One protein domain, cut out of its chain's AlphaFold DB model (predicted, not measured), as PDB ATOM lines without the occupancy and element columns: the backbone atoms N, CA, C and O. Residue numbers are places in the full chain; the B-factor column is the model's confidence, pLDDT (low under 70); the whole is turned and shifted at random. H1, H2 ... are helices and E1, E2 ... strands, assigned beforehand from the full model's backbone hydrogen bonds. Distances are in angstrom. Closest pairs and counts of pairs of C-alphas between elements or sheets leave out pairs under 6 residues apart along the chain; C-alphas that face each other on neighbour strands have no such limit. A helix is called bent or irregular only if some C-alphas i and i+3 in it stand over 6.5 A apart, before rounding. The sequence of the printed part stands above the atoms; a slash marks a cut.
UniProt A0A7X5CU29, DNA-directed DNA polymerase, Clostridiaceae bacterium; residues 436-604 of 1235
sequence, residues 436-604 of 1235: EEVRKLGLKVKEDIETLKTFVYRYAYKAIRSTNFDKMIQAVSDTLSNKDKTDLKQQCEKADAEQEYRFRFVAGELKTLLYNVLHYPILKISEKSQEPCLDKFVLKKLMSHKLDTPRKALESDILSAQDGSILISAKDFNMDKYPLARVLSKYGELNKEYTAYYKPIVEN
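AT A GLANCE: This is residues 436 to 604 of the 1235 residues of the protein "DNA-directed DNA polymerase" of Clostridiaceae bacterium (UniProt A0A7X5CU29). A single long helix, H1, makes the longest axis; H6 runs back along its first half, and thin H2 folds back near its far end with few contacts. H3 packs on H1 past its middle, H4 packs on the start of H6, and E1 and H5 lie near that same start. The printed part has 169 residues, with six named helices and one named strand in the order H1 H2 H3 H4 E1 H5 H6, mostly helix. It is only just compact, close to loose, with a radius of gyration of the C-alphas of 18.5 A, and spans 63 by 40 by 33 A.

IN THESE COORDINATES: Find C-alpha 436 at (166.422, 45.560, 46.830); H1 runs from there to residue 475, 58.1 A. Next come H2, residues 482 to 493, H3, residues 507 to 517, H4, residues 536 to 544, E1, residues 566 to 568, and H5, residues 570 to 575. H6, residues 580 to 603, is 29.2 A long, ends at C-alpha 603 at (164.133, 43.004, 34.863), has a kink of 51 degrees near residue 597 and is only just irregular: C-alphas 596 and 599 are 6.7 A apart.

HOW THE PARTS SIT: H6 touches residues 438 to 456 of H1, opposite ways at a shallow tilt of 34 degrees, only just short of steep; their closest C-alphas, Gly 442 and Tyr 598, are 4.8 A apart. H3 touches H1, closest at the C-alphas of Ile 464 and Val 517, 6.9 A. H4 touches H6, closest at the C-alphas of Leu 539 and Ala 581, 5.0 A. H2 and H1 are close but not clearly touching, as are H5 and H6, with closest C-alphas Ile 473 and Lys 485 at 7.4 A, and Phe 573 and Arg 582 at 7.1 A. E1 pairs with no named strand. In H1 to H5 every O i to N i+4 pair is within hydrogen-bond range; in H6, 17 of 20.

THE WHOLE: The C-alphas farthest apart, Glu 436 and Asp 478, are 64.3 A apart. The printed part has no cut; the links H2 to H3, H3 to H4 and H4 to E1 are long. Look for pLDDT under 70 at residues 464 to 499, 502 and 504.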
ATOM      1  N   GLU A 436     164.973  45.735  46.756       92.00
ATOM      2  CA  GLU A 436     166.422  45.560  46.830       92.00
ATOM      3  C   GLU A 436     166.786  44.126  47.226       92.00
ATOM      4  O   GLU A 436     167.533  43.451  46.511       92.00
ATOM      5  N   GLU A 437     166.197  43.633  48.314       92.12
ATOM      6  CA  GLU A 437     166.470  42.290  48.823       92.12
ATOM      7  C   GLU A 437     165.967  41.205  47.867       92.12
ATOM      8  O   GLU A 437     166.680  40.241  47.573       92.12
ATOM      9  N   VAL A 438     164.780  41.391  47.282       91.75
ATOM     10  CA  VAL A 438     164.232  40.448  46.294       91.75
ATOM     11  C   VAL A 438     165.066  40.429  45.016       91.75
ATOM     12  O   VAL A 438     165.267  39.360  44.435       91.75
ATOM     13  N   ARG A 439     165.618  41.571  44.586       92.19
ATOM     14  CA  ARG A 439     166.534  41.624  43.439       92.19
ATOM     15  C   ARG A 439     167.838  40.888  43.735       92.19
ATOM     16  O   ARG A 439     168.266  40.092  42.898       92.19
ATOM     17  N   LYS A 440     168.445  41.098  44.911       91.69
ATOM     18  CA  LYS A 440     169.644  40.354  45.346       91.69
ATOM     19  C   LYS A 440     169.379  38.849  45.327       91.69
ATOM     20  O   LYS A 440     170.161  38.092  44.754       91.69
ATOM     21  N   LEU A 441     168.246  38.426  45.886       91.06
ATOM     22  CA  LEU A 441     167.828  37.029  45.920       91.06
ATOM     23  C   LEU A 441     167.637  36.448  44.513       91.06
ATOM     24  O   LEU A 441     168.175  35.391  44.186       91.06
ATOM     25  N   GLY A 442     166.940  37.188  43.655       92.19
ATOM     26  CA  GLY A 442     166.692  36.813  42.272       92.19
ATOM     27  C   GLY A 442     167.958  36.623  41.446       92.19
ATOM     28  O   GLY A 442     168.032  35.684  40.654       92.19
ATOM     29  N   LEU A 443     168.967  37.478  41.640       93.25
ATOM     30  CA  LEU A 443     170.261  37.350  40.967       93.25
ATOM     31  C   LEU A 443     171.010  36.083  41.400       93.25
ATOM     32  O   LEU A 443     171.536  35.382  40.537       93.25
ATOM     33  N   LYS A 444     170.983  35.736  42.691       93.81
ATOM     34  CA  LYS A 444     171.589  34.493  43.198       93.81
ATOM     35  C   LYS A 444     170.870  33.243  42.680       93.81
ATOM     36  O   LYS A 444     171.509  32.305  42.220       93.81
ATOM     37  N   VAL A 445     169.535  33.249  42.645       93.06
ATOM     38  CA  VAL A 445     168.760  32.140  42.053       93.06
ATOM     39  C   VAL A 445     169.032  32.011  40.550       93.06
ATOM     40  O   VAL A 445     169.083  30.905  40.011       93.06
ATOM     41  N   LYS A 446     169.241  33.131  39.848       93.81
ATOM     42  CA  LYS A 446     169.655  33.120  38.440       93.81
ATOM     43  C   LYS A 446     171.038  32.492  38.259       93.81
ATOM     44  O   LYS A 446     171.224  31.724  37.318       93.81
ATOM     45  N   GLU A 447     171.979  32.782  39.151       94.69
ATOM     46  CA  GLU A 447     173.304  32.157  39.175       94.69
ATOM     47  C   GLU A 447     173.217  30.641  39.405       94.69
ATOM     48  O   GLU A 447     173.842  29.873  38.672       94.69
ATOM     49  N   ASP A 448     172.362  30.187  40.322       95.12
ATOM     50  CA  ASP A 448     172.099  28.759  40.534       95.12
ATOM     51  C   ASP A 448     171.530  28.086  39.280       95.12
ATOM     52  O   ASP A 448     171.946  26.992  38.893       95.12
ATOM     53  N   ILE A 449     170.591  28.752  38.601       94.88
ATOM     54  CA  ILE A 449     170.029  28.271  37.336       94.88
ATOM     55  C   ILE A 449     171.131  28.117  36.281       94.88
ATOM     56  O   ILE A 449     171.187  27.083  35.609       94.88
ATOM     57  N   GLU A 450     172.010  29.108  36.130       93.12
ATOM     58  CA  GLU A 450     173.123  29.048  35.177       93.12
ATOM     59  C   GLU A 450     174.179  28.005  35.573       93.12
ATOM     60  O   GLU A 450     174.705  27.314  34.696       93.12
ATOM     61  N   THR A 451     174.421  27.794  36.868       92.44
ATOM     62  CA  THR A 451     175.258  26.700  37.388       92.44
ATOM     63  C   THR A 451     174.703  25.341  36.963       92.44
ATOM     64  O   THR A 451     175.426  24.511  36.404       92.44
ATOM     65  N   LEU A 452     173.394  25.114  37.133       93.81
ATOM     66  CA  LEU A 452     172.749  23.866  36.717       93.81
ATOM     67  C   LEU A 452     172.745  23.692  35.190       93.81
ATOM     68  O   LEU A 452     172.974  22.581  34.709       93.81
ATOM     69  N   LYS A 453     172.524  24.759  34.409       90.19
ATOM     70  CA  LYS A 453     172.614  24.695  32.937       90.19
ATOM     71  C   LYS A 453     174.022  24.342  32.480       90.19
ATOM     72  O   LYS A 453     174.186  23.427  31.676       90.19
ATOM     73  N   THR A 454     175.024  25.025  33.026       87.12
ATOM     74  CA  THR A 454     176.445  24.768  32.766       87.12
ATOM     75  C   THR A 454     176.795  23.319  33.080       87.12
ATOM     76  O   THR A 454     177.393  22.633  32.248       87.12
ATOM     77  N   PHE A 455     176.326  22.795  34.216       90.00
ATOM     78  CA  PHE A 455     176.490  21.384  34.552       90.00
ATOM     79  C   PHE A 455     175.881  20.457  33.488       90.00
ATOM     80  O   PHE A 455     176.539  19.517  33.040       90.00
ATOM     81  N   VAL A 456     174.654  20.729  33.028       85.81
ATOM     82  CA  VAL A 456     174.010  19.947  31.958       85.81
ATOM     83  C   VAL A 456     174.790  20.044  30.645       85.81
ATOM     84  O   VAL A 456     174.963  19.021  29.988       85.81
ATOM     85  N   TYR A 457     175.302  21.217  30.266       80.50
ATOM     86  CA  TYR A 457     176.106  21.389  29.050       80.50
ATOM     87  C   TYR A 457     177.417  20.600  29.098       80.50
ATOM     88  O   TYR A 457     177.781  19.958  28.110       80.50
ATOM     89  N   ARG A 458     178.102  20.592  30.247       82.38
ATOM     90  CA  ARG A 458     179.319  19.790  30.467       82.38
ATOM     91  C   ARG A 458     179.006  18.295  30.471       82.38
ATOM     92  O   ARG A 458     179.720  17.505  29.855       82.38
ATOM     93  N   TYR A 459     177.907  17.892  31.110       84.19
ATOM     94  CA  TYR A 459     177.465  16.498  31.120       84.19
ATOM     95  C   TYR A 459     177.088  16.015  29.710       84.19
ATOM     96  O   TYR A 459     177.503  14.935  29.291       84.19
ATOM     97  N   ALA A 460     176.339  16.823  28.955       77.56
ATOM     98  CA  ALA A 460     175.957  16.539  27.576       77.56
ATOM     99  C   ALA A 460     177.185  16.422  26.668       77.56
ATOM    100  O   ALA A 460     177.262  15.487  25.875       77.56
ATOM    101  N   TYR A 461     178.166  17.315  26.828       78.31
ATOM    102  CA  TYR A 461     179.431  17.247  26.100       78.31
ATOM    103  C   TYR A 461     180.146  15.910  26.325       78.31
ATOM    104  O   TYR A 461     180.461  15.210  25.359       78.31
ATOM    105  N   LYS A 462     180.336  15.516  27.595       76.38
ATOM    106  CA  LYS A 462     180.968  14.235  27.954       76.38
ATOM    107  C   LYS A 462     180.215  13.044  27.351       76.38
ATOM    108  O   LYS A 462     180.839  12.139  26.802       76.38
ATOM    109  N   ALA A 463     178.883  13.067  27.397       70.62
ATOM    110  CA  ALA A 463     178.054  11.995  26.859       70.62
ATOM    111  C   ALA A 463     178.112  11.891  25.326       70.62
ATOM    112  O   ALA A 463     178.397  10.818  24.805       70.62
ATOM    113  N   ILE A 464     177.906  12.997  24.601       68.69
ATOM    114  CA  ILE A 464     177.942  13.026  23.128       68.69
ATOM    115  C   ILE A 464     179.319  12.609  22.620       68.69
ATOM    116  O   ILE A 464     179.417  11.856  21.650       68.69
ATOM    117  N   ARG A 465     180.387  13.068  23.282       69.00
ATOM    118  CA  ARG A 465     181.752  12.673  22.939       69.00
ATOM    119  C   ARG A 465     181.945  11.170  23.109       69.00
ATOM    120  O   ARG A 465     182.456  10.552  22.183       69.00
ATOM    121  N   SER A 466     181.478  10.582  24.214       65.12
ATOM    122  CA  SER A 466     181.498   9.124  24.404       65.12
ATOM    123  C   SER A 466     180.724   8.404  23.301       65.12
ATOM    124  O   SER A 466     181.271   7.507  22.681       65.12
ATOM    125  N   THR A 467     179.497   8.825  22.978       61.69
ATOM    126  CA  THR A 467     178.666   8.165  21.956       61.69
ATOM    127  C   THR A 467     179.260   8.265  20.549       61.69
ATOM    128  O   THR A 467     179.252   7.290  19.799       61.69
ATOM    129  N   ASN A 468     179.776   9.436  20.165       61.00
ATOM    130  CA  ASN A 468     180.439   9.620  18.873       61.00
ATOM    131  C   ASN A 468     181.740   8.821  18.800       61.00
ATOM    132  O   ASN A 468     182.055   8.267  17.751       61.00
ATOM    133  N   PHE A 469     182.462   8.726  19.915       59.16
ATOM    134  CA  PHE A 469     183.676   7.932  20.020       59.16
ATOM    135  C   PHE A 469     183.392   6.427  19.978       59.16
ATOM    136  O   PHE A 469     184.071   5.718  19.244       59.16
ATOM    137  N   ASP A 470     182.351   5.944  20.660       58.75
ATOM    138  CA  ASP A 470     181.906   4.550  20.601       58.75
ATOM    139  C   ASP A 470     181.503   4.172  19.171       58.75
ATOM    140  O   ASP A 470     181.922   3.130  18.675       58.75
ATOM    141  N   LYS A 471     180.790   5.055  18.454       60.69
ATOM    142  CA  LYS A 471     180.497   4.880  17.019       60.69
ATOM    143  C   LYS A 471     181.764   4.853  16.162       60.69
ATOM    144  O   LYS A 471     181.841   4.059  15.229       60.69
ATOM    145  N   MET A 472     182.756   5.690  16.472       53.66
ATOM    146  CA  MET A 472     184.049   5.704  15.779       53.66
ATOM    147  C   MET A 472     184.837   4.412  16.030       53.66
ATOM    148  O   MET A 472     185.313   3.801  15.083       53.66
ATOM    149  N   ILE A 473     184.924   3.943  17.279       54.88
ATOM    150  CA  ILE A 473     185.549   2.656  17.615       54.88
ATOM    151  C   ILE A 473     184.801   1.508  16.946       54.88
ATOM    152  O   ILE A 473     185.446   0.597  16.446       54.88
ATOM    153  N   GLN A 474     183.469   1.542  16.905       58.97
ATOM    154  CA  GLN A 474     182.668   0.505  16.258       58.97
ATOM    155  C   GLN A 474     182.897   0.483  14.737       58.97
ATOM    156  O   GLN A 474     183.003  -0.593  14.159       58.97
ATOM    157  N   ALA A 475     183.062   1.651  14.108       55.09
ATOM    158  CA  ALA A 475     183.377   1.779  12.684       55.09
ATOM    159  C   ALA A 475     184.815   1.357  12.322       55.09
ATOM    160  O   ALA A 475     185.071   0.991  11.179       55.09
ATOM    161  N   VAL A 476     185.748   1.400  13.280       50.38
ATOM    162  CA  VAL A 476     187.182   1.088  13.085       50.38
ATOM    163  C   VAL A 476     187.602  -0.151  13.909       50.38
ATOM    164  O   VAL A 476     188.782  -0.437  14.109       50.38
ATOM    165  N   SER A 477     186.629  -0.921  14.417       52.22
ATOM    166  CA  SER A 477     186.855  -2.005  15.390       52.22
ATOM    167  C   SER A 477     187.718  -3.131  14.824       52.22
ATOM    168  O   SER A 477     188.492  -3.728  15.576       52.22
ATOM    169  N   ASP A 478     187.619  -3.381  13.521       53.34
ATOM    170  CA  ASP A 478     188.318  -4.472  12.839       53.34
ATOM    171  C   ASP A 478     189.767  -4.111  12.466       53.34
ATOM    172  O   ASP A 478     190.535  -4.973  12.049       53.34
ATOM    173  N   THR A 479     190.162  -2.843  12.628       55.00
ATOM    174  CA  THR A 479     191.462  -2.306  12.180       55.00
ATOM    175  C   THR A 479     192.387  -1.853  13.312       55.00
ATOM    176  O   THR A 479     193.566  -1.616  13.063       55.00
ATOM    177  N   LEU A 480     191.900  -1.748  14.554       55.34
ATOM    178  CA  LEU A 480     192.679  -1.266  15.705       55.34
ATOM    179  C   LEU A 480     193.009  -2.386  16.699       55.34
ATOM    180  O   LEU A 480     192.132  -3.167  17.080       55.34
ATOM    181  N   SER A 481     194.253  -2.421  17.191       62.84
ATOM    182  CA  SER A 481     194.651  -3.338  18.265       62.84
ATOM    183  C   SER A 481     193.988  -2.958  19.600       62.84
ATOM    184  O   SER A 481     193.602  -1.807  19.821       62.84
ATOM    185  N   ASN A 482     193.872  -3.904  20.541       62.03
ATOM    186  CA  ASN A 482     193.297  -3.628  21.869       62.03
ATOM    187  C   ASN A 482     194.057  -2.529  22.634       62.03
ATOM    188  O   ASN A 482     193.455  -1.802  23.424       62.03
ATOM    189  N   LYS A 483     195.362  -2.376  22.384       59.22
ATOM    190  CA  LYS A 483     196.187  -1.325  22.984       59.22
ATOM    191  C   LYS A 483     195.844   0.052  22.409       59.22
ATOM    192  O   LYS A 483     195.601   0.969  23.184       59.22
ATOM    193  N   ASP A 484     195.691   0.166  21.089       57.53
ATOM    194  CA  ASP A 484     195.325   1.430  20.427       57.53
ATOM    195  C   ASP A 484     193.915   1.884  20.814       57.53
ATOM    196  O   ASP A 484     193.689   3.064  21.077       57.53
ATOM    197  N   LYS A 485     192.973   0.937  20.947       56.31
ATOM    198  CA  LYS A 485     191.629   1.205  21.489       56.31
ATOM    199  C   LYS A 485     191.693   1.778  22.909       56.31
ATOM    200  O   LYS A 485     190.872   2.623  23.253       56.31
ATOM    201  N   THR A 486     192.655   1.338  23.721       58.28
ATOM    202  CA  THR A 486     192.829   1.780  25.114       58.28
ATOM    203  C   THR A 486     193.520   3.146  25.197       58.28
ATOM    204  O   THR A 486     193.047   4.017  25.926       58.28
ATOM    205  N   ASP A 487     194.560   3.382  24.391       56.41
ATOM    206  CA  ASP A 487     195.270   4.670  24.315       56.41
ATOM    207  C   ASP A 487     194.383   5.786  23.733       56.41
ATOM    208  O   ASP A 487     194.354   6.896  24.267       56.41
ATOM    209  N   LEU A 488     193.583   5.498  22.698       55.81
ATOM    210  CA  LEU A 488     192.589   6.438  22.152       55.81
ATOM    211  C   LEU A 488     191.510   6.797  23.184       55.81
ATOM    212  O   LEU A 488     191.069   7.949  23.249       55.81
ATOM    213  N   LYS A 489     191.101   5.829  24.014       59.06
ATOM    214  CA  LYS A 489     190.131   6.041  25.099       59.06
ATOM    215  C   LYS A 489     190.725   6.934  26.193       59.06
ATOM    216  O   LYS A 489     190.092   7.915  26.573       59.06
ATOM    217  N   GLN A 490     191.980   6.697  26.589       57.56
ATOM    218  CA  GLN A 490     192.711   7.556  27.530       57.56
ATOM    219  C   GLN A 490     192.979   8.971  26.990       57.56
ATOM    220  O   GLN A 490     192.904   9.942  27.741       57.56
ATOM    221  N   GLN A 491     193.270   9.132  25.695       53.19
ATOM    222  CA  GLN A 491     193.421  10.457  25.078       53.19
ATOM    223  C   GLN A 491     192.092  11.225  25.010       53.19
ATOM    224  O   GLN A 491     192.087  12.451  25.128       53.19
ATOM    225  N   CYS A 492     190.958  10.530  24.870       50.59
ATOM    226  CA  CYS A 492     189.635  11.150  24.943       50.59
ATOM    227  C   CYS A 492     189.210  11.525  26.366       50.59
ATOM    228  O   CYS A 492     188.533  12.540  26.531       50.59
ATOM    229  N   GLU A 493     189.623  10.756  27.374       52.38
ATOM    230  CA  GLU A 493     189.403  11.069  28.793       52.38
ATOM    231  C   GLU A 493     190.237  12.271  29.273       52.38
ATOM    232  O   GLU A 493     189.816  12.975  30.187       52.38
ATOM    233  N   LYS A 494     191.368  12.572  28.616       50.88
ATOM    234  CA  LYS A 494     192.243  13.732  28.895       50.88
ATOM    235  C   LYS A 494     191.728  15.086  28.370       50.88
ATOM    236  O   LYS A 494     192.479  16.059  28.359       50.88
ATOM    237  N   ALA A 495     190.484  15.172  27.900       48.66
ATOM    238  CA  ALA A 495     189.915  16.430  27.419       48.66
ATOM    239  C   ALA A 495     189.652  17.423  28.565       48.66
ATOM    240  O   ALA A 495     189.206  17.031  29.641       48.66
ATOM    241  N   ASP A 496     189.898  18.707  28.290       54.62
ATOM    242  CA  ASP A 496     189.757  19.830  29.225       54.62
ATOM    243  C   ASP A 496     188.419  19.789  29.987       54.62
ATOM    244  O   ASP A 496     187.348  19.722  29.373       54.62
ATOM    245  N   ALA A 497     188.472  19.858  31.323       55.91
ATOM    246  CA  ALA A 497     187.304  19.745  32.209       55.91
ATOM    247  C   ALA A 497     186.241  20.846  31.988       55.91
ATOM    248  O   ALA A 497     185.107  20.725  32.459       55.91
ATOM    249  N   GLU A 498     186.598  21.883  31.231       60.94
ATOM    250  CA  GLU A 498     185.820  23.098  30.988       60.94
ATOM    251  C   GLU A 498     185.033  23.103  29.661       60.94
ATOM    252  O   GLU A 498     184.345  24.077  29.362       60.94
ATOM    253  N   GLN A 499     185.096  22.048  28.836       68.75
ATOM    254  CA  GLN A 499     184.373  22.039  27.553       68.75
ATOM    255  C   GLN A 499     182.860  21.797  27.707       68.75
ATOM    256  O   GLN A 499     182.404  20.929  28.453       68.75
ATOM    257  N   GLU A 500     182.070  22.556  26.943       74.69
ATOM    258  CA  GLU A 500     180.608  22.596  27.018       74.69
ATOM    259  C   GLU A 500     179.966  22.335  25.651       74.69
ATOM    260  O   GLU A 500     180.387  22.886  24.634       74.69
ATOM    261  N   TYR A 501     178.881  21.555  25.629       71.62
ATOM    262  CA  TYR A 501     178.009  21.428  24.464       71.62
ATOM    263  C   TYR A 501     176.780  22.306  24.688       71.62
ATOM    264  O   TYR A 501     175.836  21.900  25.366       71.62
ATOM    265  N   ARG A 502     176.820  23.537  24.167       69.81
ATOM    266  CA  ARG A 502     175.738  24.515  24.340       69.81
ATOM    267  C   ARG A 502     174.631  24.307  23.316       69.81
ATOM    268  O   ARG A 502     174.879  24.205  22.120       69.81
ATOM    269  N   PHE A 503     173.407  24.303  23.817       73.38
ATOM    270  CA  PHE A 503     172.173  24.157  23.054       73.38
ATOM    271  C   PHE A 503     171.086  25.034  23.709       73.38
ATOM    272  O   PHE A 503     171.247  25.466  24.861       73.38
ATOM    273  N   ARG A 504     170.004  25.369  22.996       69.44
ATOM    274  CA  ARG A 504     168.907  26.166  23.565       69.44
ATOM    275  C   ARG A 504     168.265  25.359  24.687       69.44
ATOM    276  O   ARG A 504     167.771  24.256  24.483       69.44
ATOM    277  N   PHE A 505     168.224  25.923  25.889       77.56
ATOM    278  CA  PHE A 505     167.706  25.229  27.068       77.56
ATOM    279  C   PHE A 505     166.163  25.201  27.092       77.56
ATOM    280  O   PHE A 505     165.513  25.753  27.978       77.56
ATOM    281  N   VAL A 506     165.571  24.592  26.066       78.00
ATOM    282  CA  VAL A 506     164.128  24.475  25.835       78.00
ATOM    283  C   VAL A 506     163.703  23.011  25.880       78.00
ATOM    284  O   VAL A 506     164.499  22.103  25.648       78.00
ATOM    285  N   ALA A 507     162.422  22.769  26.167       79.75
ATOM    286  CA  ALA A 507     161.901  21.420  26.390       79.75
ATOM    287  C   ALA A 507     162.180  20.454  25.224       79.75
ATOM    288  O   ALA A 507     162.483  19.293  25.475       79.75
ATOM    289  N   GLY A 508     162.107  20.924  23.972       76.50
ATOM    290  CA  GLY A 508     162.397  20.107  22.788       76.50
ATOM    291  C   GLY A 508     163.825  19.559  22.781       76.50
ATOM    292  O   GLY A 508     164.021  18.350  22.721       76.50
ATOM    293  N   GLU A 509     164.824  20.426  22.942       78.38
ATOM    294  CA  GLU A 509     166.234  20.017  22.920       78.38
ATOM    295  C   GLU A 509     166.616  19.180  24.150       78.38
ATOM    296  O   GLU A 509     167.382  18.221  24.041       78.38
ATOM    297  N   LEU A 510     166.011  19.456  25.311       83.00
ATOM    298  CA  LEU A 510     166.164  18.615  26.501       83.00
ATOM    299  C   LEU A 510     165.589  17.204  26.292       83.00
ATOM    300  O   LEU A 510     166.206  16.232  26.724       83.00
ATOM    301  N   LYS A 511     164.442  17.064  25.609       85.31
ATOM    302  CA  LYS A 511     163.896  15.745  25.233       85.31
ATOM    303  C   LYS A 511     164.863  15.010  24.313       85.31
ATOM    304  O   LYS A 511     165.136  13.837  24.548       85.31
ATOM    305  N   THR A 512     165.411  15.691  23.307       80.31
ATOM    306  CA  THR A 512     166.404  15.103  22.400       80.31
ATOM    307  C   THR A 512     167.628  14.610  23.167       80.31
ATOM    308  O   THR A 512     168.039  13.466  22.981       80.31
ATOM    309  N   LEU A 513     168.175  15.419  24.078       81.25
ATOM    310  CA  LEU A 513     169.302  15.014  24.916       81.25
ATOM    311  C   LEU A 513     168.967  13.769  25.752       81.25
ATOM    312  O   LEU A 513     169.714  12.796  25.745       81.25
ATOM    313  N   LEU A 514     167.845  13.771  26.470       84.62
ATOM    314  CA  LEU A 514     167.522  12.679  27.388       84.62
ATOM    315  C   LEU A 514     167.160  11.378  26.664       84.62
ATOM    316  O   LEU A 514     167.647  10.316  27.044       84.62
ATOM    317  N   TYR A 515     166.318  11.440  25.634       87.56
ATOM    318  CA  TYR A 515     165.760  10.245  24.995       87.56
ATOM    319  C   TYR A 515     166.580   9.769  23.798       87.56
ATOM    320  O   TYR A 515     166.793   8.566  23.648       87.56
ATOM    321  N   ASN A 516     167.084  10.687  22.971       81.81
ATOM    322  CA  ASN A 516     167.759  10.313  21.726       81.81
ATOM    323  C   ASN A 516     169.270  10.163  21.911       81.81
ATOM    324  O   ASN A 516     169.871   9.330  21.242       81.81
ATOM    325  N   VAL A 517     169.879  10.960  22.799       76.62
ATOM    326  CA  VAL A 517     171.328  10.914  23.057       76.62
ATOM    327  C   VAL A 517     171.650  10.013  24.248       76.62
ATOM    328  O   VAL A 517     172.499   9.137  24.146       76.62
ATOM    329  N   LEU A 518     170.975  10.211  25.384       82.06
ATOM    330  CA  LEU A 518     171.243   9.463  26.619       82.06
ATOM    331  C   LEU A 518     170.400   8.192  26.773       82.06
ATOM    332  O   LEU A 518     170.605   7.448  27.732       82.06
ATOM    333  N   HIS A 519     169.453   7.950  25.863       86.88
ATOM    334  CA  HIS A 519     168.596   6.762  25.846       86.88
ATOM    335  C   HIS A 519     167.856   6.498  27.170       86.88
ATOM    336  O   HIS A 519     167.718   5.357  27.618       86.88
ATOM    337  N   TYR A 520     167.366   7.557  27.822       91.88
ATOM    338  CA  TYR A 520     166.496   7.419  28.991       91.88
ATOM    339  C   TYR A 520     165.177   6.733  28.585       91.88
ATOM    340  O   TYR A 520     164.712   6.907  27.457       91.88
ATOM    341  N   PRO A 521     164.530   5.961  29.477       93.50
ATOM    342  CA  PRO A 521     163.291   5.275  29.146       93.50
ATOM    343  C   PRO A 521     162.140   6.273  28.985       93.50
ATOM    344  O   PRO A 521     161.954   7.181  29.802       93.50
ATOM    345  N   ILE A 522     161.325   6.071  27.951       92.38
ATOM    346  CA  ILE A 522     160.094   6.836  27.740       92.38
ATOM    347  C   ILE A 522     159.015   6.254  28.654       92.38
ATOM    348  O   ILE A 522     158.507   5.161  28.425       92.38
ATOM    349  N   LEU A 523     158.676   6.989  29.713       89.56
ATOM    350  CA  LEU A 523     157.679   6.564  30.706       89.56
ATOM    351  C   LEU A 523     156.265   7.070  30.397       89.56
ATOM    352  O   LEU A 523     155.291   6.545  30.931       89.56
ATOM    353  N   LYS A 524     156.156   8.130  29.589       90.31
ATOM    354  CA  LYS A 524     154.897   8.795  29.246       90.31
ATOM    355  C   LYS A 524     155.040   9.550  27.926       90.31
ATOM    356  O   LYS A 524     156.044  10.235  27.719       90.31
ATOM    357  N   ILE A 525     154.017   9.456  27.082       88.94
ATOM    358  CA  ILE A 525     153.878  10.200  25.824       88.94
ATOM    359  C   ILE A 525     152.699  11.167  25.970       88.94
ATOM    360  O   ILE A 525     151.703  10.850  26.624       88.94
ATOM    361  N   SER A 526     152.829  12.366  25.409       85.81
ATOM    362  CA  SER A 526     151.742  13.342  25.377       85.81
ATOM    363  C   SER A 526     150.677  12.916  24.376       85.81
ATOM    364  O   SER A 526     150.983  12.741  23.202       85.81
ATOM    365  N   GLU A 527     149.419  12.842  24.802       80.06
ATOM    366  CA  GLU A 527     148.296  12.576  23.893       80.06
ATOM    367  C   GLU A 527     148.143  13.671  22.824       80.06
ATOM    368  O   GLU A 527     147.800  13.381  21.682       80.06
ATOM    369  N   LYS A 528     148.450  14.932  23.170       76.44
ATOM    370  CA  LYS A 528     148.289  16.076  22.260       76.44
ATOM    371  C   LYS A 528     149.426  16.189  21.246       76.44
ATOM    372  O   LYS A 528     149.163  16.446  20.080       76.44
ATOM    373  N   SER A 529     150.678  16.066  21.692       79.38
ATOM    374  CA  SER A 529     151.843  16.278  20.818       79.38
ATOM    375  C   SER A 529     152.467  14.987  20.295       79.38
ATOM    376  O   SER A 529     153.348  15.064  19.452       79.38
ATOM    377  N   GLN A 530     152.061  13.820  20.809       84.31
ATOM    378  CA  GLN A 530     152.653  12.512  20.495       84.31
ATOM    379  C   GLN A 530     154.169  12.427  20.769       84.31
ATOM    380  O   GLN A 530     154.871  11.572  20.242       84.31
ATOM    381  N   GLU A 531     154.680  13.289  21.654       85.94
ATOM    382  CA  GLU A 531     156.092  13.324  22.050       85.94
ATOM    383  C   GLU A 531     156.302  12.821  23.489       85.94
ATOM    384  O   GLU A 531     155.407  12.980  24.330       85.94
ATOM    385  N   PRO A 532     157.504  12.311  23.831       89.56
ATOM    386  CA  PRO A 532     157.874  11.994  25.209       89.56
ATOM    387  C   PRO A 532     157.694  13.183  26.168       89.56
ATOM    388  O   PRO A 532     158.054  14.322  25.854       89.56
ATOM    389  N   CYS A 533     157.150  12.932  27.361       88.88
ATOM    390  CA  CYS A 533     156.926  13.962  28.381       88.88
ATOM    391  C   CYS A 533     158.140  14.158  29.304       88.88
ATOM    392  O   CYS A 533     158.734  13.188  29.748       88.88
ATOM    393  N   LEU A 534     158.417  15.406  29.702       86.81
ATOM    394  CA  LEU A 534     159.404  15.766  30.741       86.81
ATOM    395  C   LEU A 534     158.761  16.457  31.952       86.81
ATOM    396  O   LEU A 534     159.320  17.381  32.538       86.81
ATOM    397  N   ASP A 535     157.548  16.046  32.309       87.94
ATOM    398  CA  ASP A 535     156.854  16.606  33.467       87.94
ATOM    399  C   ASP A 535     157.447  16.109  34.805       87.94
ATOM    400  O   ASP A 535     158.243  15.165  34.867       87.94
ATOM    401  N   LYS A 536     157.044  16.753  35.911       86.69
ATOM    402  CA  LYS A 536     157.512  16.431  37.272       86.69
ATOM    403  C   LYS A 536     157.325  14.950  37.629       86.69
ATOM    404  O   LYS A 536     158.132  14.400  38.377       86.69
ATOM    405  N   PHE A 537     156.277  14.304  37.113       87.44
ATOM    406  CA  PHE A 537     156.018  12.888  37.362       87.44
ATOM    407  C   PHE A 537     157.068  12.007  36.676       87.44
ATOM    408  O   PHE A 537     157.654  11.146  37.336       87.44
ATOM    409  N   VAL A 538     157.363  12.260  35.396       90.81
ATOM    410  CA  VAL A 538     158.397  11.520  34.652       90.81
ATOM    411  C   VAL A 538     159.764  11.678  35.318       90.81
ATOM    412  O   VAL A 538     160.428  10.675  35.583       90.81
ATOM    413  N   LEU A 539     160.155  12.907  35.673       92.69
ATOM    414  CA  LEU A 539     161.431  13.169  36.350       92.69
ATOM    415  C   LEU A 539     161.522  12.437  37.698       92.69
ATOM    416  O   LEU A 539     162.525  11.780  37.974       92.69
ATOM    417  N   LYS A 540     160.457  12.470  38.517       90.19
ATOM    418  CA  LYS A 540     160.405  11.746  39.800       90.19
ATOM    419  C   LYS A 540     160.548  10.237  39.609       90.19
ATOM    420  O   LYS A 540     161.262   9.587  40.372       90.19
ATOM    421  N   LYS A 541     159.895   9.672  38.591       89.25
ATOM    422  CA  LYS A 541     159.966   8.235  38.320       89.25
ATOM    423  C   LYS A 541     161.355   7.821  37.834       89.25
ATOM    424  O   LYS A 541     161.879   6.833  38.337       89.25
ATOM    425  N   LEU A 542     161.993   8.607  36.967       91.19
ATOM    426  CA  LEU A 542     163.385   8.386  36.559       91.19
ATOM    427  C   LEU A 542     164.344   8.406  37.762       91.19
ATOM    428  O   LEU A 542     165.141   7.484  37.913       91.19
ATOM    429  N   MET A 543     164.207   9.381  38.669       92.81
ATOM    430  CA  MET A 543     165.015   9.459  39.899       92.81
ATOM    431  C   MET A 543     164.795   8.290  40.876       92.81
ATOM    432  O   MET A 543     165.642   8.036  41.731       92.81
ATOM    433  N   SER A 544     163.666   7.578  40.782       89.44
ATOM    434  CA  SER A 544     163.394   6.419  41.646       89.44
ATOM    435  C   SER A 544     164.214   5.179  41.275       89.44
ATOM    436  O   SER A 544     164.362   4.280  42.099       89.44
ATOM    437  N   HIS A 545     164.777   5.131  40.064       88.88
ATOM    438  CA  HIS A 545     165.674   4.057  39.653       88.88
ATOM    439  C   HIS A 545     167.089   4.339  40.162       88.88
ATOM    440  O   HIS A 545     167.722   5.301  39.727       88.88
ATOM    441  N   LYS A 546     167.590   3.489  41.059       90.31
ATOM    442  CA  LYS A 546     168.929   3.591  41.652       90.31
ATOM    443  C   LYS A 546     169.878   2.532  41.083       90.31
ATOM    444  O   LYS A 546     169.425   1.508  40.578       90.31
ATOM    445  N   LEU A 547     171.174   2.815  41.127       86.69
ATOM    446  CA  LEU A 547     172.252   1.857  40.889       86.69
ATOM    447  C   LEU A 547     172.571   1.113  42.191       86.69
ATOM    448  O   LEU A 547     172.432   1.691  43.265       86.69
ATOM    449  N   ASP A 548     173.050  -0.128  42.095       87.12
ATOM    450  CA  ASP A 548     173.525  -0.878  43.270       87.12
ATOM    451  C   ASP A 548     174.854  -0.315  43.792       87.12
ATOM    452  O   ASP A 548     175.108  -0.292  44.996       87.12
ATOM    453  N   THR A 549     175.697   0.184  42.881       84.69
ATOM    454  CA  THR A 549     176.968   0.847  43.191       84.69
ATOM    455  C   THR A 549     176.990   2.271  42.624       84.69
ATOM    456  O   THR A 549     176.618   2.476  41.463       84.69
ATOM    457  N   PRO A 550     177.408   3.280  43.415       85.19
ATOM    458  CA  PRO A 550     177.463   4.655  42.939       85.19
ATOM    459  C   PRO A 550     178.533   4.842  41.859       85.19
ATOM    460  O   PRO A 550     179.652   4.339  41.976       85.19
ATOM    461  N   ARG A 551     178.219   5.635  40.828       83.06
ATOM    462  CA  ARG A 551     179.225   6.091  39.848       83.06
ATOM    463  C   ARG A 551     180.073   7.237  40.410       83.06
ATOM    464  O   ARG A 551     179.685   7.881  41.372       83.06
ATOM    465  N   LYS A 552     181.197   7.559  39.769       80.56
ATOM    466  CA  LYS A 552     182.024   8.741  40.094       80.56
ATOM    467  C   LYS A 552     181.824   9.853  39.061       80.56
ATOM    468  O   LYS A 552     182.743  10.186  38.326       80.56
ATOM    469  N   ALA A 553     180.593  10.350  38.930       76.62
ATOM    470  CA  ALA A 553     180.265  11.372  37.928       76.62
ATOM    471  C   ALA A 553     180.231  12.797  38.496       76.62
ATOM    472  O   ALA A 553     180.461  13.746  37.750       76.62
ATOM    473  N   LEU A 554     179.943  12.941  39.790       84.94
ATOM    474  CA  LEU A 554     179.982  14.207  40.518       84.94
ATOM    475  C   LEU A 554     180.858  14.036  41.767       84.94
ATOM    476  O   LEU A 554     180.609  13.124  42.555       84.94
ATOM    477  N   GLU A 555     181.899  14.857  41.911       85.44
ATOM    478  CA  GLU A 555     182.912  14.719  42.974       85.44
ATOM    479  C   GLU A 555     182.465  15.338  44.302       85.44
ATOM    480  O   GLU A 555     182.640  14.730  45.356       85.44
ATOM    481  N   SER A 556     181.839  16.512  44.245       89.56
ATOM    482  CA  SER A 556     181.327  17.252  45.398       89.56
ATOM    483  C   SER A 556     179.896  17.720  45.155       89.56
ATOM    484  O   SER A 556     179.435  17.785  44.013       89.56
ATOM    485  N   ASP A 557     179.184  18.046  46.231       93.44
ATOM    486  CA  ASP A 557     177.847  18.625  46.136       93.44
ATOM    487  C   ASP A 557     177.879  19.930  45.324       93.44
ATOM    488  O   ASP A 557     178.824  20.717  45.416       93.44
ATOM    489  N   ILE A 558     176.835  20.163  44.528       92.19
ATOM    490  CA  ILE A 558     176.608  21.470  43.904       92.19
ATOM    491  C   ILE A 558     175.870  22.312  44.938       92.19
ATOM    492  O   ILE A 558     174.765  21.943  45.339       92.19
ATOM    493  N   LEU A 559     176.484  23.408  45.371       92.94
ATOM    494  CA  LEU A 559     175.942  24.307  46.387       92.94
ATOM    495  C   LEU A 559     175.239  25.507  45.745       92.94
ATOM    496  O   LEU A 559     175.556  25.888  44.620       92.94
ATOM    497  N   SER A 560     174.280  26.075  46.465       90.06
ATOM    498  CA  SER A 560     173.531  27.265  46.074       90.06
ATOM    499  C   SER A 560     174.329  28.530  46.378       90.06
ATOM    500  O   SER A 560     174.851  28.692  47.482       90.06
ATOM    501  N   ALA A 561     174.358  29.463  45.433       86.94
ATOM    502  CA  ALA A 561     174.862  30.818  45.615       86.94
ATOM    503  C   ALA A 561     173.991  31.640  46.584       86.94
ATOM    504  O   ALA A 561     174.452  32.636  47.148       86.94
ATOM    505  N   GLN A 562     172.732  31.235  46.799       81.44
ATOM    506  CA  GLN A 562     171.792  31.898  47.699       81.44
ATOM    507  C   GLN A 562     172.258  31.856  49.157       81.44
ATOM    508  O   GLN A 562     172.442  32.912  49.773       81.44
ATOM    509  N   ASP A 563     172.426  30.643  49.680       81.75
ATOM    510  CA  ASP A 563     172.588  30.338  51.105       81.75
ATOM    511  C   ASP A 563     173.593  29.200  51.385       81.75
ATOM    512  O   ASP A 563     173.729  28.763  52.526       81.75
ATOM    513  N   GLY A 564     174.297  28.701  50.363       85.12
ATOM    514  CA  GLY A 564     175.230  27.578  50.493       85.12
ATOM    515  C   GLY A 564     174.554  26.214  50.655       85.12
ATOM    516  O   GLY A 564     175.244  25.217  50.873       85.12
ATOM    517  N   SER A 565     173.223  26.132  50.544       88.31
ATOM    518  CA  SER A 565     172.495  24.865  50.615       88.31
ATOM    519  C   SER A 565     172.812  23.950  49.428       88.31
ATOM    520  O   SER A 565     173.221  24.388  48.355       88.31
ATOM    521  N   ILE A 566     172.625  22.641  49.602       92.00
ATOM    522  CA  ILE A 566     172.906  21.661  48.549       92.00
ATOM    523  C   ILE A 566     171.817  21.737  47.465       92.00
ATOM    524  O   ILE A 566     170.681  21.313  47.681       92.00
ATOM    525  N   LEU A 567     172.177  22.202  46.263       91.81
ATOM    526  CA  LEU A 567     171.329  22.125  45.069       91.81
ATOM    527  C   LEU A 567     171.227  20.688  44.558       91.81
ATOM    528  O   LEU A 567     170.132  20.203  44.271       91.81
ATOM    529  N   ILE A 568     172.375  20.014  44.431       95.00
ATOM    530  CA  ILE A 568     172.484  18.631  43.959       95.00
ATOM    531  C   ILE A 568     173.478  17.891  44.847       95.00
ATOM    532  O   ILE A 568     174.672  18.179  44.818       95.00
ATOM    533  N   SER A 569     172.988  16.904  45.599       94.50
ATOM    534  CA  SER A 569     173.861  16.027  46.379       94.50
ATOM    535  C   SER A 569     174.615  15.065  45.460       94.50
ATOM    536  O   SER A 569     173.995  14.319  44.696       94.50
ATOM    537  N   ALA A 570     175.943  15.041  45.569       91.62
ATOM    538  CA  ALA A 570     176.833  14.133  44.860       91.62
ATOM    539  C   ALA A 570     176.504  12.675  45.165       91.62
ATOM    540  O   ALA A 570     176.415  11.862  44.247       91.62
ATOM    541  N   LYS A 571     176.236  12.350  46.437       92.50
ATOM    542  CA  LYS A 571     175.827  11.003  46.863       92.50
ATOM    543  C   LYS A 571     174.595  10.533  46.094       92.50
ATOM    544  O   LYS A 571     174.617   9.484  45.455       92.50
ATOM    545  N   ASP A 572     173.528  11.321  46.135       91.31
ATOM    546  CA  ASP A 572     172.268  10.976  45.486       91.31
ATOM    547  C   ASP A 572     172.395  10.934  43.962       91.31
ATOM    548  O   ASP A 572     171.912   9.998  43.322       91.31
ATOM    549  N   PHE A 573     173.067  11.934  43.389       92.88
ATOM    550  CA  PHE A 573     173.311  12.023  41.958       92.88
ATOM    551  C   PHE A 573     174.077  10.803  41.459       92.88
ATOM    552  O   PHE A 573     173.718  10.239  40.433       92.88
ATOM    553  N   ASN A 574     175.105  10.361  42.177       91.06
ATOM    554  CA  ASN A 574     175.911   9.202  41.807       91.06
ATOM    555  C   ASN A 574     175.173   7.866  41.987       91.06
ATOM    556  O   ASN A 574     175.516   6.895  41.313       91.06
ATOM    557  N   MET A 575     174.142   7.823  42.832       92.81
ATOM    558  CA  MET A 575     173.273   6.655  43.004       92.81
ATOM    559  C   MET A 575     172.133   6.581  41.980       92.81
ATOM    560  O   MET A 575     171.584   5.504  41.766       92.81
ATOM    561  N   ASP A 576     171.731   7.685  41.347       90.31
ATOM    562  CA  ASP A 576     170.631   7.676  40.375       90.31
ATOM    563  C   ASP A 576     171.015   6.915  39.094       90.31
ATOM    564  O   ASP A 576     172.037   7.190  38.473       90.31
ATOM    565  N   LYS A 577     170.169   6.023  38.576       90.75
ATOM    566  CA  LYS A 577     170.390   5.441  37.239       90.75
ATOM    567  C   LYS A 577     170.282   6.508  36.138       90.75
ATOM    568  O   LYS A 577     171.030   6.464  35.167       90.75
ATOM    569  N   TYR A 578     169.417   7.504  36.346       92.75
ATOM    570  CA  TYR A 578     169.101   8.593  35.413       92.75
ATOM    571  C   TYR A 578     169.396   9.982  36.037       92.75
ATOM    572  O   TYR A 578     168.467  10.708  36.394       92.75
ATOM    573  N   PRO A 579     170.679  10.366  36.197       91.44
ATOM    574  CA  PRO A 579     171.128  11.524  36.992       91.44
ATOM    575  C   PRO A 579     170.540  12.866  36.580       91.44
ATOM    576  O   PRO A 579     170.192  13.688  37.429       91.44
ATOM    577  N   LEU A 580     170.456  13.120  35.269       92.31
ATOM    578  CA  LEU A 580     170.025  14.425  34.775       92.31
ATOM    579  C   LEU A 580     168.564  14.702  35.120       92.31
ATOM    580  O   LEU A 580     168.176  15.864  35.174       92.31
ATOM    581  N   ALA A 581     167.768  13.672  35.431       92.81
ATOM    582  CA  ALA A 581     166.412  13.872  35.920       92.81
ATOM    583  C   ALA A 581     166.390  14.685  37.227       92.81
ATOM    584  O   ALA A 581     165.512  15.528  37.398       92.81
ATOM    585  N   ARG A 582     167.384  14.502  38.111       94.00
ATOM    586  CA  ARG A 582     167.532  15.280  39.352       94.00
ATOM    587  C   ARG A 582     167.896  16.727  39.083       94.00
ATOM    588  O   ARG A 582     167.247  17.628  39.609       94.00
ATOM    589  N   VAL A 583     168.886  16.942  38.222       94.25
ATOM    590  CA  VAL A 583     169.349  18.283  37.841       94.25
ATOM    591  C   VAL A 583     168.227  19.064  37.164       94.25
ATOM    592  O   VAL A 583     167.947  20.192  37.550       94.25
ATOM    593  N   LEU A 584     167.516  18.445  36.221       93.38
ATOM    594  CA  LEU A 584     166.396  19.074  35.521       93.38
ATOM    595  C   LEU A 584     165.176  19.276  36.422       93.38
ATOM    596  O   LEU A 584     164.466  20.265  36.259       93.38
ATOM    597  N   SER A 585     164.948  18.390  37.397       94.25
ATOM    598  CA  SER A 585     163.915  18.598  38.415       94.25
ATOM    599  C   SER A 585     164.226  19.831  39.266       94.25
ATOM    600  O   SER A 585     163.327  20.643  39.483       94.25
ATOM    601  N   LYS A 586     165.479  20.000  39.716       94.12
ATOM    602  CA  LYS A 586     165.885  21.173  40.506       94.12
ATOM    603  C   LYS A 586     165.905  22.450  39.664       94.12
ATOM    604  O   LYS A 586     165.376  23.467  40.100       94.12
ATOM    605  N   TYR A 587     166.406  22.382  38.430       94.00
ATOM    606  CA  TYR A 587     166.327  23.478  37.460       94.00
ATOM    607  C   TYR A 587     164.879  23.919  37.233       94.00
ATOM    608  O   TYR A 587     164.589  25.106  37.272       94.00
ATOM    609  N   GLY A 588     163.956  22.976  37.015       91.06
ATOM    610  CA  GLY A 588     162.546  23.288  36.791       91.06
ATOM    611  C   GLY A 588     161.894  23.966  37.997       91.06
ATOM    612  O   GLY A 588     161.068  24.860  37.815       91.06
ATOM    613  N   GLU A 589     162.285  23.579  39.214       90.62
ATOM    614  CA  GLU A 589     161.871  24.240  40.456       90.62
ATOM    615  C   GLU A 589     162.367  25.694  40.510       90.62
ATOM    616  O   GLU A 589     161.545  26.607  40.593       90.62
ATOM    617  N   LEU A 590     163.683  25.907  40.395       91.94
ATOM    618  CA  LEU A 590     164.301  27.234  40.491       91.94
ATOM    619  C   LEU A 590     163.885  28.154  39.342       91.94
ATOM    620  O   LEU A 590     163.577  29.318  39.560       91.94
ATOM    621  N   ASN A 591     163.816  27.646  38.111       91.88
ATOM    622  CA  ASN A 591     163.402  28.439  36.957       91.88
ATOM    623  C   ASN A 591     161.937  28.873  37.075       91.88
ATOM    624  O   ASN A 591     161.600  30.001  36.714       91.88
ATOM    625  N   LYS A 592     161.054  28.012  37.602       88.31
ATOM    626  CA  LYS A 592     159.670  28.408  37.891       88.31
ATOM    627  C   LYS A 592     159.629  29.510  38.951       88.31
ATOM    628  O   LYS A 592     158.911  30.482  38.765       88.31
ATOM    629  N   GLU A 593     160.397  29.369  40.025       88.06
ATOM    630  CA  GLU A 593     160.491  30.384  41.077       88.06
ATOM    631  C   GLU A 593     161.021  31.722  40.540       88.06
ATOM    632  O   GLU A 593     160.386  32.757  40.726       88.06
ATOM    633  N   TYR A 594     162.126  31.691  39.790       91.38
ATOM    634  CA  TYR A 594     162.714  32.872  39.169       91.38
ATOM    635  C   TYR A 594     161.746  33.567  38.231       91.38
ATOM    636  O   TYR A 594     161.496  34.755  38.386       91.38
ATOM    637  N   THR A 595     161.164  32.839  37.281       89.38
ATOM    638  CA  THR A 595     160.239  33.438  36.313       89.38
ATOM    639  C   THR A 595     158.976  34.003  36.959       89.38
ATOM    640  O   THR A 595     158.485  35.020  36.483       89.38
ATOM    641  N   ALA A 596     158.473  33.376  38.027       84.50
ATOM    642  CA  ALA A 596     157.244  33.798  38.690       84.50
ATOM    643  C   ALA A 596     157.436  34.989  39.646       84.50
ATOM    644  O   ALA A 596     156.587  35.875  39.657       84.50
ATOM    645  N   TYR A 597     158.521  35.016  40.432       86.38
ATOM    646  CA  TYR A 597     158.663  35.956  41.557       86.38
ATOM    647  C   TYR A 597     159.820  36.940  41.409       86.38
ATOM    648  O   TYR A 597     159.675  38.112  41.736       86.38
ATOM    649  N   TYR A 598     160.967  36.490  40.897       90.81
ATOM    650  CA  TYR A 598     162.166  37.332  40.847       90.81
ATOM    651  C   TYR A 598     162.281  38.116  39.546       90.81
ATOM    652  O   TYR A 598     162.580  39.305  39.560       90.81
ATOM    653  N   LYS A 599     162.033  37.461  38.409       91.06
ATOM    654  CA  LYS A 599     162.199  38.022  37.069       91.06
ATOM    655  C   LYS A 599     161.472  39.362  36.897       91.06
ATOM    656  O   LYS A 599     162.118  40.268  36.376       91.06
ATOM    657  N   PRO A 600     160.207  39.536  37.346       89.44
ATOM    658  CA  PRO A 600     159.536  40.826  37.226       89.44
ATOM    659  C   PRO A 600     160.313  41.961  37.904       89.44
ATOM    660  O   PRO A 600     160.576  42.964  37.259       89.44
ATOM    661  N   ILE A 601     160.768  41.768  39.146       89.81
ATOM    662  CA  ILE A 601     161.500  42.772  39.944       89.81
ATOM    663  C   ILE A 601     162.954  42.968  39.473       89.81
ATOM    664  O   ILE A 601     163.526  44.059  39.574       89.81
ATOM    665  N   VAL A 602     163.582  41.902  38.969       88.75
ATOM    666  CA  VAL A 602     164.963  41.925  38.466       88.75
ATOM    667  C   VAL A 602     165.053  42.655  37.126       88.75
ATOM    668  O   VAL A 602     166.021  43.376  36.904       88.75
ATOM    669  N   GLU A 603     164.079  42.467  36.231       87.88
ATOM    670  CA  GLU A 603     164.133  43.004  34.863       87.88
ATOM    671  C   GLU A 603     163.421  44.353  34.694       87.88
ATOM    672  O   GLU A 603     163.674  45.037  33.704       87.88
ATOM    673  N   ASN A 604     162.557  44.742  35.638       88.00
ATOM    674  CA  ASN A 604     161.679  45.904  35.505       88.00
ATOM    675  C   ASN A 604     161.707  46.811  36.744       88.00
ATOM    676  O   ASN A 604     161.938  46.355  37.865       88.00
TER     677      ASN A 604